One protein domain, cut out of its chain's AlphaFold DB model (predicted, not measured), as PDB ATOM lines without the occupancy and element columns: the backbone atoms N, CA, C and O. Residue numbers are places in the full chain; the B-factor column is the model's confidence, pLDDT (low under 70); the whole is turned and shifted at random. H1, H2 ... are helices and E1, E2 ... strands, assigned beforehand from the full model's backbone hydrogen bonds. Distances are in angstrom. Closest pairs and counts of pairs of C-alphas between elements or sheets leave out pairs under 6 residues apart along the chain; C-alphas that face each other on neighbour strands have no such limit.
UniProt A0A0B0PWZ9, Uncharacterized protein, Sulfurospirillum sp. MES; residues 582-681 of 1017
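This is residues 582 to 681 of the 1017 residues of an uncharacterized protein of Sulfurospirillum sp. MES (UniProt A0A0B0PWZ9). A three-stranded sheet, E3 E1 E4, stands in the middle, with the long helix H1 slanting over one face and a small pair of strands, E2 and E5, packing by E2 on the end of E1, on the side away from H1. Short helices complete the body, H2 beside the strands of the sheet and H3 and H4 near each other, and the last printed residues fold back so that 679 to 680 pair with the first residues of E4. The printed part has 100 residues with four named helices and five named strands, in the order H1 E1 E2 H2 E3 H3 E4 E5 H4, and its class is mixed, helices and strands. The sheet E3 E1 E4 is mixed, and the sheet E2 E5 is antiparallel. The whole is compact, with a radius of gyration of the C-alphas of 12.4 A, and rounded, spanning 30 by 27 by 25 A.

Go past residues 582 to 590 to H1, residues 591 to 603, and then to E1, residues 608 to 613, the inner strand of the sheet. Its edge strands are E3, residues 631 to 634, and E4, residues 650 to 655. H1 is on this sheet at a height of 9.8 A, two layers with the helix on one face; the C-alphas of Ser 593 and Leu 655 are the closest of H1 and E4, 6.5 A apart. H1 lies over E1 and runs slantwise to the strands, at 36 degrees to E1 on the local plane. E1 and E4 are parallel at 25 degrees; look for N 610 and O 651 at 2.8 A and N 653 and O 610 at 3.0 A. E3 and E1 are antiparallel at 169 degrees, with N 609 and O 632 at 2.8 A. Next find E2, residues 620 to 623; its closest C-alphas to E1 are those of Gly 622 and Phe 613, 4.6 A apart. Its antiparallel neighbour is E5, residues 662 to 665, at 141 degrees, with N 621 and O 664 at 2.9 A. H2, residues 627 to 630, stands at the sheet's level; the C-alphas of Asn 630 and Phe 611 in E1 are 4.8 A apart, the closest of the two. H3, residues 640 to 644, and H4, residues 666 to 669, are close but not clearly touching, the C-alphas of Lys 644 and Leu 669 coming to 6.3 A. H1 is apart from H2, H3 and H4. Within H1, 8 of 9 O i to N i+4 pairs are within hydrogen-bond range; H3 has 0 of 1, but 2 of 2 O i to N i+3 pairs, and H2 and H4 are too short for an O i to N i+4 pair.

Find C-alpha 591 at (-16.051, -9.438, 55.549); from there H1 runs 18.9 A to C-alpha 603. E1 begins at C-alpha 608, at (-33.792, -3.290, 55.939), and covers 16.0 A. E2 covers 9.4 A, H2 5.5 A, E3 10.3 A and H3 8.3 A. E4 follows with 15.7 A, then E5 with 10.2 A. H4 covers 5.3 A and ends at C-alpha 669, at (-39.770, -6.924, 45.283).

The C-alphas farthest apart are those of Gly 586 and Ser 673, 31.8 A. The printed part has no cut and no long link; the links E1 to E2 and E4 to E5 are short, the others tight. Residues 670 to 681 hold no named element. The mean pLDDT of the printed part is 85.0, and you find values under 70 at residues 636 to 637 and 646.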
ATOM      1  N   LYS A 582     -29.879 -13.915  57.368       86.75
ATOM      2  CA  LYS A 582     -30.208 -15.358  57.282       86.75
ATOM      3  C   LYS A 582     -29.855 -15.936  55.904       86.75
ATOM      4  O   LYS A 582     -30.759 -16.196  55.104       86.75
ATOM      5  N   PRO A 583     -28.569 -16.150  55.598       84.94
ATOM      6  CA  PRO A 583     -28.190 -16.688  54.301       84.94
ATOM      7  C   PRO A 583     -28.714 -18.119  54.084       84.94
ATOM      8  O   PRO A 583     -28.908 -18.899  55.023       84.94
ATOM      9  N   LYS A 584     -28.926 -18.478  52.815       84.31
ATOM     10  CA  LYS A 584     -29.310 -19.814  52.338       84.31
ATOM     11  C   LYS A 584     -28.169 -20.480  51.571       84.31
ATOM     12  O   LYS A 584     -27.263 -19.833  51.051       84.31
ATOM     13  N   SER A 585     -28.234 -21.811  51.488       77.69
ATOM     14  CA  SER A 585     -27.324 -22.637  50.678       77.69
ATOM     15  C   SER A 585     -25.833 -22.453  50.993       77.69
ATOM     16  O   SER A 585     -24.993 -22.602  50.108       77.69
ATOM     17  N   GLY A 586     -25.499 -22.141  52.251       72.38
ATOM     18  CA  GLY A 586     -24.115 -21.944  52.697       72.38
ATOM     19  C   GLY A 586     -23.434 -20.689  52.138       72.38
ATOM     20  O   GLY A 586     -22.214 -20.581  52.232       72.38
ATOM     21  N   PHE A 587     -24.193 -19.765  51.540       83.94
ATOM     22  CA  PHE A 587     -23.677 -18.478  51.081       83.94
ATOM     23  C   PHE A 587     -23.284 -17.594  52.270       83.94
ATOM     24  O   PHE A 587     -23.952 -17.616  53.297       83.94
ATOM     25  N   MET A 588     -22.238 -16.785  52.120       86.38
ATOM     26  CA  MET A 588     -21.837 -15.786  53.110       86.38
ATOM     27  C   MET A 588     -21.363 -14.522  52.401       86.38
ATOM     28  O   MET A 588     -20.675 -14.600  51.383       86.38
ATOM     29  N   LEU A 589     -21.724 -13.359  52.945       87.94
ATOM     30  CA  LEU A 589     -21.191 -12.074  52.490       87.94
ATOM     31  C   LEU A 589     -19.714 -11.966  52.854       87.94
ATOM     32  O   LEU A 589     -19.326 -12.347  53.953       87.94
ATOM     33  N   SER A 590     -18.889 -11.375  51.996       87.38
ATOM     34  CA  SER A 590     -17.503 -11.106  52.390       87.38
ATOM     35  C   SER A 590     -17.421 -10.196  53.628       87.38
ATOM     36  O   SER A 590     -18.313  -9.386  53.898       87.38
ATOM     37  N   VAL A 591     -16.317 -10.293  54.376       84.81
ATOM     38  CA  VAL A 591     -16.051  -9.438  55.549       84.81
ATOM     39  C   VAL A 591     -16.183  -7.952  55.200       84.81
ATOM     40  O   VAL A 591     -16.771  -7.192  55.964       84.81
ATOM     41  N   ASN A 592     -15.714  -7.537  54.019       87.56
ATOM     42  CA  ASN A 592     -15.841  -6.154  53.548       87.56
ATOM     43  C   ASN A 592     -17.298  -5.741  53.312       87.56
ATOM     44  O   ASN A 592     -17.688  -4.645  53.711       87.56
ATOM     45  N   SER A 593     -18.122  -6.616  52.732       89.06
ATOM     46  CA  SER A 593     -19.559  -6.373  52.566       89.06
ATOM     47  C   SER A 593     -20.260  -6.172  53.917       89.06
ATOM     48  O   SER A 593     -21.060  -5.247  54.069       89.06
ATOM     49  N   ILE A 594     -19.904  -6.967  54.932       88.00
ATOM     50  CA  ILE A 594     -20.416  -6.797  56.302       88.00
ATOM     51  C   ILE A 594     -19.900  -5.500  56.946       88.00
ATOM     52  O   ILE A 594     -20.699  -4.761  57.520       88.00
ATOM     53  N   LYS A 595     -18.609  -5.160  56.802       87.00
ATOM     54  CA  LYS A 595     -18.037  -3.884  57.284       87.00
ATOM     55  C   LYS A 595     -18.793  -2.676  56.711       87.00
ATOM     56  O   LYS A 595     -19.091  -1.743  57.453       87.00
ATOM     57  N   GLN A 596     -19.145  -2.700  55.423       89.94
ATOM     58  CA  GLN A 596     -19.939  -1.640  54.788       89.94
ATOM     59  C   GLN A 596     -21.372  -1.566  55.336       89.94
ATOM     60  O   GLN A 596     -21.872  -0.473  55.599       89.94
ATOM     61  N   ALA A 597     -22.014  -2.714  55.563       89.81
ATOM     62  CA  ALA A 597     -23.348  -2.771  56.157       89.81
ATOM     63  C   ALA A 597     -23.371  -2.204  57.586       89.81
ATOM     64  O   ALA A 597     -24.225  -1.380  57.905       89.81
ATOM     65  N   ILE A 598     -22.404  -2.589  58.425       85.38
ATOM     66  CA  ILE A 598     -22.249  -2.067  59.792       85.38
ATOM     67  C   ILE A 598     -22.032  -0.554  59.755       85.38
ATOM     68  O   ILE A 598     -22.719   0.185  60.458       85.38
ATOM     69  N   LEU A 599     -21.113  -0.086  58.905       85.81
ATOM     70  CA  LEU A 599     -20.815   1.335  58.750       85.81
ATOM     71  C   LEU A 599     -22.071   2.140  58.370       85.81
ATOM     72  O   LEU A 599     -22.298   3.215  58.922       85.81
ATOM     73  N   PHE A 600     -22.914   1.606  57.483       86.75
ATOM     74  CA  PHE A 600     -24.195   2.216  57.133       86.75
ATOM     75  C   PHE A 600     -25.182   2.239  58.307       86.75
ATOM     76  O   PHE A 600     -25.717   3.304  58.621       86.75
ATOM     77  N   LEU A 601     -25.420   1.102  58.969       83.25
ATOM     78  CA  LEU A 601     -26.432   0.989  60.030       83.25
ATOM     79  C   LEU A 601     -26.083   1.786  61.288       83.25
ATOM     80  O   LEU A 601     -26.980   2.252  61.982       83.25
ATOM     81  N   LYS A 602     -24.794   2.011  61.561       74.88
ATOM     82  CA  LYS A 602     -24.358   2.883  62.661       74.88
ATOM     83  C   LYS A 602     -24.742   4.356  62.451       74.88
ATOM     84  O   LYS A 602     -24.892   5.078  63.428       74.88
ATOM     85  N   ASN A 603     -24.959   4.776  61.202       70.31
ATOM     86  CA  ASN A 603     -25.354   6.143  60.838       70.31
ATOM     87  C   ASN A 603     -26.810   6.267  60.374       70.31
ATOM     88  O   ASN A 603     -27.286   7.376  60.136       70.31
ATOM     89  N   ASN A 604     -27.519   5.155  60.176       73.19
ATOM     90  CA  ASN A 604     -28.842   5.162  59.561       73.19
ATOM     91  C   ASN A 604     -29.763   4.157  60.242       73.19
ATOM     92  O   ASN A 604     -29.457   2.973  60.332       73.19
ATOM     93  N   SER A 605     -30.960   4.611  60.606       75.00
ATOM     94  CA  SER A 605     -32.034   3.732  61.061       75.00
ATOM     95  C   SER A 605     -32.944   3.372  59.885       75.00
ATOM     96  O   SER A 605     -33.817   4.157  59.517       75.00
ATOM     97  N   VAL A 606     -32.771   2.172  59.332       82.06
ATOM     98  CA  VAL A 606     -33.670   1.584  58.320       82.06
ATOM     99  C   VAL A 606     -34.246   0.257  58.803       82.06
ATOM    100  O   VAL A 606     -33.639  -0.408  59.639       82.06
ATOM    101  N   ASP A 607     -35.394  -0.162  58.270       85.88
ATOM    102  CA  ASP A 607     -35.943  -1.481  58.601       85.88
ATOM    103  C   ASP A 607     -35.217  -2.606  57.834       85.88
ATOM    104  O   ASP A 607     -35.164  -3.735  58.320       85.88
ATOM    105  N   SER A 608     -34.619  -2.319  56.668       89.00
ATOM    106  CA  SER A 608     -33.792  -3.290  55.939       89.00
ATOM    107  C   SER A 608     -32.744  -2.695  54.989       89.00
ATOM    108  O   SER A 608     -32.855  -1.569  54.499       89.00
ATOM    109  N   ILE A 609     -31.715  -3.497  54.707       92.44
ATOM    110  CA  ILE A 609     -30.747  -3.310  53.627       92.44
ATOM    111  C   ILE A 609     -30.984  -4.394  52.579       92.44
ATOM    112  O   ILE A 609     -31.072  -5.578  52.903       92.44
ATOM    113  N   LEU A 610     -31.033  -3.980  51.317       93.44
ATOM    114  CA  LEU A 610     -31.065  -4.852  50.154       93.44
ATOM    115  C   LEU A 610     -29.759  -4.703  49.366       93.44
ATOM    116  O   LEU A 610     -29.469  -3.657  48.794       93.44
ATOM    117  N   PHE A 611     -28.959  -5.751  49.302       94.88
ATOM    118  CA  PHE A 611     -27.721  -5.754  48.544       94.88
ATOM    119  C   PHE A 611     -27.967  -6.055  47.066       94.88
ATOM    120  O   PHE A 611     -28.595  -7.054  46.719       94.88
ATOM    121  N   SER A 612     -27.403  -5.228  46.190       94.81
ATOM    122  CA  SER A 612     -27.307  -5.503  44.754       94.81
ATOM    123  C   SER A 612     -25.890  -5.977  44.443       94.81
ATOM    124  O   SER A 612     -24.935  -5.229  44.624       94.81
ATOM    125  N   PHE A 613     -25.722  -7.229  44.033       93.62
ATOM    126  CA  PHE A 613     -24.399  -7.792  43.759       93.62
ATOM    127  C   PHE A 613     -23.894  -7.347  42.383       93.62
ATOM    128  O   PHE A 613     -24.625  -7.409  41.392       93.62
ATOM    129  N   GLY A 614     -22.631  -6.930  42.317       88.94
ATOM    130  CA  GLY A 614     -21.997  -6.405  41.109       88.94
ATOM    131  C   GLY A 614     -22.434  -4.981  40.744       88.94
ATOM    132  O   GLY A 614     -23.107  -4.283  41.500       88.94
ATOM    133  N   LEU A 615     -22.032  -4.534  39.551       87.31
ATOM    134  CA  LEU A 615     -22.344  -3.201  39.022       87.31
ATOM    135  C   LEU A 615     -23.686  -3.195  38.283       87.31
ATOM    136  O   LEU A 615     -23.729  -3.028  37.069       87.31
ATOM    137  N   VAL A 616     -24.785  -3.426  39.005       88.31
ATOM    138  CA  VAL A 616     -26.136  -3.369  38.426       88.31
ATOM    139  C   VAL A 616     -26.804  -2.050  38.796       88.31
ATOM    140  O   VAL A 616     -26.995  -1.760  39.979       88.31
ATOM    141  N   ASP A 617     -27.155  -1.262  37.781       86.69
ATOM    142  CA  ASP A 617     -27.845   0.016  37.951       86.69
ATOM    143  C   ASP A 617     -29.358  -0.153  38.157       86.69
ATOM    144  O   ASP A 617     -30.014  -1.018  37.562       86.69
ATOM    145  N   LEU A 618     -29.924   0.735  38.981       87.31
ATOM    146  CA  LEU A 618     -31.365   0.815  39.215       87.31
ATOM    147  C   LEU A 618     -32.121   1.096  37.898       87.31
ATOM    148  O   LEU A 618     -31.609   1.794  37.022       87.31
ATOM    149  N   PRO A 619     -33.352   0.572  37.725       89.81
ATOM    150  CA  PRO A 619     -34.180  -0.114  38.721       89.81
ATOM    151  C   PRO A 619     -33.884  -1.616  38.858       89.81
ATOM    152  O   PRO A 619     -34.670  -2.328  39.477       89.81
ATOM    153  N   TYR A 620     -32.808  -2.132  38.264       92.12
ATOM    154  CA  TYR A 620     -32.438  -3.534  38.418       92.12
ATOM    155  C   TYR A 620     -31.477  -3.717  39.591       92.12
ATOM    156  O   TYR A 620     -30.709  -2.823  39.936       92.12
ATOM    157  N   ILE A 621     -31.514  -4.901  40.191       93.69
ATOM    158  CA  ILE A 621     -30.552  -5.335  41.201       93.69
ATOM    159  C   ILE A 621     -29.982  -6.698  40.827       93.69
ATOM    160  O   ILE A 621     -30.684  -7.547  40.269       93.69
ATOM    161  N   GLY A 622     -28.701  -6.903  41.117       94.00
ATOM    162  CA  GLY A 622     -28.053  -8.200  40.972       94.00
ATOM    163  C   GLY A 622     -28.362  -9.074  42.180       94.00
ATOM    164  O   GLY A 622     -28.023  -8.707  43.302       94.00
ATOM    165  N   ILE A 623     -28.988 -10.227  41.961       93.44
ATOM    166  CA  ILE A 623     -29.327 -11.167  43.036       93.44
ATOM    167  C   ILE A 623     -28.506 -12.446  42.923       93.44
ATOM    168  O   ILE A 623     -28.130 -12.878  41.825       93.44
ATOM    169  N   SER A 624     -28.216 -13.052  44.073       89.88
ATOM    170  CA  SER A 624     -27.637 -14.392  44.126       89.88
ATOM    171  C   SER A 624     -28.665 -15.446  43.673       89.88
ATOM    172  O   SER A 624     -29.784 -15.114  43.276       89.88
ATOM    173  N   LYS A 625     -28.309 -16.734  43.746       87.00
ATOM    174  CA  LYS A 625     -29.251 -17.838  43.511       87.00
ATOM    175  C   LYS A 625     -30.495 -17.761  44.413       87.00
ATOM    176  O   LYS A 625     -31.584 -18.102  43.963       87.00
ATOM    177  N   ASP A 626     -30.329 -17.280  45.644       88.44
ATOM    178  CA  ASP A 626     -31.392 -17.109  46.633       88.44
ATOM    179  C   ASP A 626     -31.458 -15.645  47.086       88.44
ATOM    180  O   ASP A 626     -30.451 -15.067  47.495       88.44
ATOM    181  N   LEU A 627     -32.648 -15.039  47.043       88.44
ATOM    182  CA  LEU A 627     -32.838 -13.622  47.382       88.44
ATOM    183  C   LEU A 627     -32.527 -13.306  48.858       88.44
ATOM    184  O   LEU A 627     -32.071 -12.211  49.164       88.44
ATOM    185  N   GLU A 628     -32.711 -14.266  49.765       88.31
ATOM    186  CA  GLU A 628     -32.386 -14.116  51.199       88.31
ATOM    187  C   GLU A 628     -30.904 -13.780  51.436       88.31
ATOM    188  O   GLU A 628     -30.559 -13.075  52.378       88.31
ATOM    189  N   ASN A 629     -30.015 -14.213  50.538       90.75
ATOM    190  CA  ASN A 629     -28.585 -13.903  50.624       90.75
ATOM    191  C   ASN A 629     -28.286 -12.412  50.432       90.75
ATOM    192  O   ASN A 629     -27.203 -11.954  50.801       90.75
ATOM    193  N   ASN A 630     -29.225 -11.674  49.841       92.88
ATOM    194  CA  ASN A 630     -29.103 -10.267  49.505       92.88
ATOM    195  C   ASN A 630     -29.714  -9.347  50.573       92.88
ATOM    196  O   ASN A 630     -29.741  -8.145  50.348       92.88
ATOM    197  N   ILE A 631     -30.235  -9.850  51.698       91.12
ATOM    198  CA  ILE A 631     -31.070  -9.030  52.589       91.12
ATOM    199  C   ILE A 631     -30.589  -9.082  54.038       91.12
ATOM    200  O   ILE A 631     -30.394 -10.156  54.597       91.12
ATOM    201  N   ILE A 632     -30.495  -7.907  54.666       90.94
ATOM    202  CA  ILE A 632     -30.433  -7.744  56.125       90.94
ATOM    203  C   ILE A 632     -31.679  -6.980  56.567       90.94
ATOM    204  O   ILE A 632     -32.003  -5.951  55.980       90.94
ATOM    205  N   TYR A 633     -32.381  -7.441  57.599       88.75
ATOM    206  CA  TYR A 633     -33.579  -6.765  58.117       88.75
ATOM    207  C   TYR A 633     -33.556  -6.657  59.638       88.75
ATOM    208  O   TYR A 633     -32.900  -7.441  60.319       88.75
ATOM    209  N   LYS A 634     -34.261  -5.668  60.180       85.06
ATOM    210  CA  LYS A 634     -34.397  -5.471  61.623       85.06
ATOM    211  C   LYS A 634     -35.214  -6.620  62.240       85.06
ATOM    212  O   LYS A 634     -36.194  -7.072  61.655       85.06
ATOM    213  N   ASN A 635     -34.804  -7.121  63.402       74.19
ATOM    214  CA  ASN A 635     -35.427  -8.252  64.085       74.19
ATOM    215  C   ASN A 635     -36.759  -7.853  64.737       74.19
ATOM    216  O   ASN A 635     -36.794  -7.455  65.895       74.19
ATOM    217  N   ASN A 636     -37.848  -7.949  63.984       66.12
ATOM    218  CA  ASN A 636     -39.219  -7.668  64.432       66.12
ATOM    219  C   ASN A 636     -40.240  -8.655  63.823       66.12
ATOM    220  O   ASN A 636     -41.410  -8.318  63.649       66.12
ATOM    221  N   GLY A 637     -39.786  -9.849  63.424       66.19
ATOM    222  CA  GLY A 637     -40.615 -10.834  62.721       66.19
ATOM    223  C   GLY A 637     -40.782 -10.595  61.212       66.19
ATOM    224  O   GLY A 637     -41.598 -11.272  60.594       66.19
ATOM    225  N   MET A 638     -40.018  -9.672  60.611       71.75
ATOM    226  CA  MET A 638     -40.041  -9.405  59.166       71.75
ATOM    227  C   MET A 638     -39.594 -10.594  58.299       71.75
ATOM    228  O   MET A 638     -38.683 -11.353  58.639       71.75
ATOM    229  N   SER A 639     -40.212 -10.687  57.123       74.94
ATOM    230  CA  SER A 639     -39.934 -11.625  56.037       74.94
ATOM    231  C   SER A 639     -39.798 -10.893  54.691       74.94
ATOM    232  O   SER A 639     -40.123  -9.709  54.568       74.94
ATOM    233  N   ILE A 640     -39.352 -11.597  53.644       74.44
ATOM    234  CA  ILE A 640     -39.288 -11.049  52.275       74.44
ATOM    235  C   ILE A 640     -40.650 -10.532  51.788       74.44
ATOM    236  O   ILE A 640     -40.706  -9.553  51.044       74.44
ATOM    237  N   GLU A 641     -41.755 -11.156  52.201       78.38
ATOM    238  CA  GLU A 641     -43.098 -10.762  51.758       78.38
ATOM    239  C   GLU A 641     -43.471  -9.352  52.233       78.38
ATOM    240  O   GLU A 641     -44.173  -8.616  51.529       78.38
ATOM    241  N   ASP A 642     -42.913  -8.929  53.367       77.81
ATOM    242  CA  ASP A 642     -43.177  -7.626  53.961       77.81
ATOM    243  C   ASP A 642     -42.564  -6.469  53.154       77.81
ATOM    244  O   ASP A 642     -43.026  -5.334  53.260       77.81
ATOM    245  N   PHE A 643     -41.601  -6.721  52.258       77.19
ATOM    246  CA  PHE A 643     -40.967  -5.680  51.426       77.19
ATOM    247  C   PHE A 643     -41.958  -4.981  50.481       77.19
ATOM    248  O   PHE A 643     -41.749  -3.834  50.070       77.19
ATOM    249  N   LYS A 644     -43.091  -5.626  50.181       75.88
ATOM    250  CA  LYS A 644     -44.192  -5.026  49.410       75.88
ATOM    251  C   LYS A 644     -45.010  -4.014  50.222       75.88
ATOM    252  O   LYS A 644     -45.776  -3.245  49.637       75.88
ATOM    253  N   SER A 645     -44.858  -3.988  51.547       73.38
ATOM    254  CA  SER A 645     -45.565  -3.083  52.452       73.38
ATOM    255  C   SER A 645     -45.028  -1.654  52.375       73.38
ATOM    256  O   SER A 645     -43.834  -1.406  52.530       73.38
ATOM    257  N   LYS A 646     -45.938  -0.677  52.276       62.25
ATOM    258  CA  LYS A 646     -45.624   0.766  52.327       62.25
ATOM    259  C   LYS A 646     -45.123   1.262  53.692       62.25
ATOM    260  O   LYS A 646     -44.929   2.458  53.868       62.25
ATOM    261  N   ARG A 647     -44.959   0.386  54.689       71.12
ATOM    262  CA  ARG A 647     -44.516   0.753  56.050       71.12
ATOM    263  C   ARG A 647     -43.039   0.470  56.325       71.12
ATOM    264  O   ARG A 647     -42.514   0.979  57.314       71.12
ATOM    265  N   ILE A 648     -42.384  -0.304  55.461       77.75
ATOM    266  CA  ILE A 648     -40.985  -0.714  55.617       77.75
ATOM    267  C   ILE A 648     -40.085   0.227  54.835       77.75
ATOM    268  O   ILE A 648     -40.301   0.434  53.642       77.75
ATOM    269  N   SER A 649     -39.127   0.816  55.539       86.44
ATOM    270  CA  SER A 649     -38.056   1.660  55.021       86.44
ATOM    271  C   SER A 649     -36.814   0.831  54.740       86.44
ATOM    272  O   SER A 649     -36.512  -0.111  55.475       86.44
ATOM    273  N   GLY A 650     -36.064   1.194  53.710       87.62
ATOM    274  CA  GLY A 650     -34.807   0.512  53.457       87.62
ATOM    275  C   GLY A 650     -33.913   1.178  52.436       87.62
ATOM    276  O   GLY A 650     -34.233   2.233  51.880       87.62
ATOM    277  N   LYS A 651     -32.753   0.554  52.249       92.00
ATOM    278  CA  LYS A 651     -31.665   1.036  51.405       92.00
ATOM    279  C   LYS A 651     -31.129  -0.080  50.521       92.00
ATOM    280  O   LYS A 651     -30.839  -1.174  51.001       92.00
ATOM    281  N   VAL A 652     -30.943   0.220  49.241       93.19
ATOM    282  CA  VAL A 652     -30.177  -0.603  48.310       93.19
ATOM    283  C   VAL A 652     -28.707  -0.213  48.390       93.19
ATOM    284  O   VAL A 652     -28.383   0.956  48.200       93.19
ATOM    285  N   ILE A 653     -27.823  -1.180  48.638       93.69
ATOM    286  CA  ILE A 653     -26.364  -0.981  48.630       93.69
ATOM    287  C   ILE A 653     -25.764  -1.891  47.559       93.69
ATOM    288  O   ILE A 653     -25.995  -3.102  47.581       93.69
ATOM    289  N   ARG A 654     -25.005  -1.337  46.605       92.94
ATOM    290  CA  ARG A 654     -24.295  -2.165  45.619       92.94
ATOM    291  C   ARG A 654     -23.037  -2.757  46.248       92.94
ATOM    292  O   ARG A 654     -22.204  -2.029  46.774       92.94
ATOM    293  N   LEU A 655     -22.888  -4.076  46.169       91.06
ATOM    294  CA  LEU A 655     -21.693  -4.799  46.598       91.06
ATOM    295  C   LEU A 655     -20.893  -5.203  45.361       91.06
ATOM    296  O   LEU A 655     -21.121  -6.254  44.756       91.06
ATOM    297  N   ILE A 656     -19.969  -4.329  44.968       87.81
ATOM    298  CA  ILE A 656     -19.266  -4.377  43.677       87.81
ATOM    299  C   ILE A 656     -18.406  -5.649  43.530       87.81
ATOM    300  O   ILE A 656     -18.198  -6.139  42.419       87.81
ATOM    301  N   SER A 657     -17.916  -6.214  44.636       83.81
ATOM    302  CA  SER A 657     -17.030  -7.388  44.643       83.81
ATOM    303  C   SER A 657     -17.795  -8.694  44.438       83.81
ATOM    304  O   SER A 657     -17.220  -9.664  43.926       83.81
ATOM    305  N   GLU A 658     -19.077  -8.717  44.797       87.69
ATOM    306  CA  GLU A 658     -19.918  -9.910  44.804       87.69
ATOM    307  C   GLU A 658     -20.432 -10.239  43.390       87.69
ATOM    308  O   GLU A 658     -20.699  -9.359  42.570       87.69
ATOM    309  N   THR A 659     -20.557 -11.526  43.066       86.50
ATOM    310  CA  THR A 659     -21.162 -11.978  41.798       86.50
ATOM    311  C   THR A 659     -22.667 -12.151  41.936       86.50
ATOM    312  O   THR A 659     -23.114 -12.841  42.850       86.50
ATOM    313  N   TYR A 660     -23.442 -11.653  40.972       89.75
ATOM    314  CA  TYR A 660     -24.860 -11.991  40.838       89.75
ATOM    315  C   TYR A 660     -25.076 -13.171  39.876       89.75
ATOM    316  O   TYR A 660     -24.267 -13.423  38.984       89.75
ATOM    317  N   THR A 661     -26.185 -13.892  40.047       90.12
ATOM    318  CA  THR A 661     -26.626 -14.979  39.155       90.12
ATOM    319  C   THR A 661     -27.658 -14.485  38.143       90.12
ATOM    320  O   THR A 661     -27.625 -14.881  36.982       90.12
ATOM    321  N   THR A 662     -28.566 -13.601  38.563       92.94
ATOM    322  CA  THR A 662     -29.573 -12.992  37.683       92.94
ATOM    323  C   THR A 662     -29.847 -11.537  38.076       92.94
ATOM    324  O   THR A 662     -29.471 -11.103  39.167       92.94
ATOM    325  N   LYS A 663     -30.474 -10.772  37.174       93.75
ATOM    326  CA  LYS A 663     -30.956  -9.409  37.438       93.75
ATOM    327  C   LYS A 663     -32.454  -9.474  37.758       93.75
ATOM    328  O   LYS A 663     -33.208 -10.109  37.027       93.75
ATOM    329  N   LEU A 664     -32.877  -8.800  38.822       92.81
ATOM    330  CA  LEU A 664     -34.281  -8.653  39.215       92.81
ATOM    331  C   LEU A 664     -34.680  -7.183  39.097       92.81
ATOM    332  O   LEU A 664     -33.908  -6.309  39.488       92.81
ATOM    333  N   ASN A 665     -35.870  -6.885  38.573       91.88
ATOM    334  CA  ASN A 665     -36.395  -5.525  38.658       91.88
ATOM    335  C   ASN A 665     -36.858  -5.266  40.094       91.88
ATOM    336  O   ASN A 665     -37.730  -5.969  40.601       91.88
ATOM    337  N   ILE A 666     -36.313  -4.244  40.750       90.44
ATOM    338  CA  ILE A 666     -36.599  -3.972  42.160       90.44
ATOM    339  C   ILE A 666     -38.086  -3.729  42.435       90.44
ATOM    340  O   ILE A 666     -38.553  -4.019  43.531       90.44
ATOM    341  N   LYS A 667     -38.855  -3.281  41.431       87.19
ATOM    342  CA  LYS A 667     -40.311  -3.095  41.541       87.19
ATOM    343  C   LYS A 667     -41.075  -4.397  41.788       87.19
ATOM    344  O   LYS A 667     -42.186  -4.361  42.307       87.19
ATOM    345  N   GLU A 668     -40.500  -5.538  41.411       86.25
ATOM    346  CA  GLU A 668     -41.092  -6.857  41.660       86.25
ATOM    347  C   GLU A 668     -41.000  -7.248  43.146       86.25
ATOM    348  O   GLU A 668     -41.846  -7.994  43.646       86.25
ATOM    349  N   LEU A 669     -40.009  -6.698  43.859       84.44
ATOM    350  CA  LEU A 669     -39.770  -6.924  45.283       84.44
ATOM    351  C   LEU A 669     -40.392  -5.826  46.157       84.44
ATOM    352  O   LEU A 669     -41.052  -6.112  47.154       84.44
ATOM    353  N   ILE A 670     -40.204  -4.571  45.757       83.88
ATOM    354  CA  ILE A 670     -40.616  -3.377  46.485       83.88
ATOM    355  C   ILE A 670     -41.667  -2.674  45.631       83.88
ATOM    356  O   ILE A 670     -41.358  -2.083  44.600       83.88
ATOM    357  N   ASN A 671     -42.931  -2.712  46.055       80.44
ATOM    358  CA  ASN A 671     -44.049  -2.091  45.331       80.44
ATOM    359  C   ASN A 671     -44.089  -0.552  45.518       80.44
ATOM    360  O   ASN A 671     -45.135   0.034  45.808       80.44
ATOM    361  N   GLN A 672     -42.921   0.092  45.462       76.06
ATOM    362  CA  GLN A 672     -42.683   1.506  45.756       76.06
ATOM    363  C   GLN A 672     -41.558   2.056  44.866       76.06
ATOM    364  O   GLN A 672     -40.810   1.300  44.246       76.06
ATOM    365  N   SER A 673     -41.434   3.381  44.786       79.94
ATOM    366  CA  SER A 673     -40.292   4.019  44.125       79.94
ATOM    367  C   SER A 673     -39.046   3.942  45.006       79.94
ATOM    368  O   SER A 673     -39.121   4.196  46.209       79.94
ATOM    369  N   VAL A 674     -37.918   3.645  44.374       85.06
ATOM    370  CA  VAL A 674     -36.574   3.700  44.955       85.06
ATOM    371  C   VAL A 674     -35.887   4.916  44.339       85.06
ATOM    372  O   VAL A 674     -35.990   5.095  43.123       85.06
ATOM    373  N   ASP A 675     -35.265   5.767  45.151       85.31
ATOM    374  CA  ASP A 675     -34.539   6.937  44.646       85.31
ATOM    375  C   ASP A 675     -33.199   6.554  43.992       85.31
ATOM    376  O   ASP A 675     -32.765   5.399  44.034       85.31
ATOM    377  N   ASP A 676     -32.529   7.531  43.377       79.75
ATOM    378  CA  ASP A 676     -31.274   7.305  42.648       79.75
ATOM    379  C   ASP A 676     -30.136   6.781  43.544       79.75
ATOM    380  O   ASP A 676     -29.175   6.188  43.046       79.75
ATOM    381  N   TYR A 677     -30.258   6.937  44.865       80.50
ATOM    382  CA  TYR A 677     -29.302   6.474  45.868       80.50
ATOM    383  C   TYR A 677     -29.766   5.187  46.547       80.50
ATOM    384  O   TYR A 677     -29.120   4.723  47.480       80.50
ATOM    385  N   GLY A 678     -30.849   4.566  46.085       86.88
ATOM    386  CA  GLY A 678     -31.293   3.274  46.579       86.88
ATOM    387  C   GLY A 678     -32.207   3.324  47.801       86.88
ATOM    388  O   GLY A 678     -32.522   2.259  48.324       86.88
ATOM    389  N   TYR A 679     -32.653   4.481  48.288       87.44
ATOM    390  CA  TYR A 679     -33.609   4.510  49.400       87.44
ATOM    391  C   TYR A 679     -35.038   4.264  48.918       87.44
ATOM    392  O   TYR A 679     -35.465   4.784  47.886       87.44
ATOM    393  N   TRP A 680     -35.817   3.529  49.712       88.00
ATOM    394  CA  TRP A 680     -37.271   3.470  49.576       88.00
ATOM    395  C   TRP A 680     -37.947   3.730  50.914       88.00
ATOM    396  O   TRP A 680     -37.407   3.408  51.974       88.00
ATOM    397  N   ASN A 681     -39.153   4.304  50.842       74.75
ATOM    398  CA  ASN A 681     -39.961   4.657  52.007       74.75
ATOM    399  C   ASN A 681     -39.117   5.319  53.100       74.75
ATOM    400  O   ASN A 681     -39.084   4.860  54.244       74.75
TER     401      ASN A 681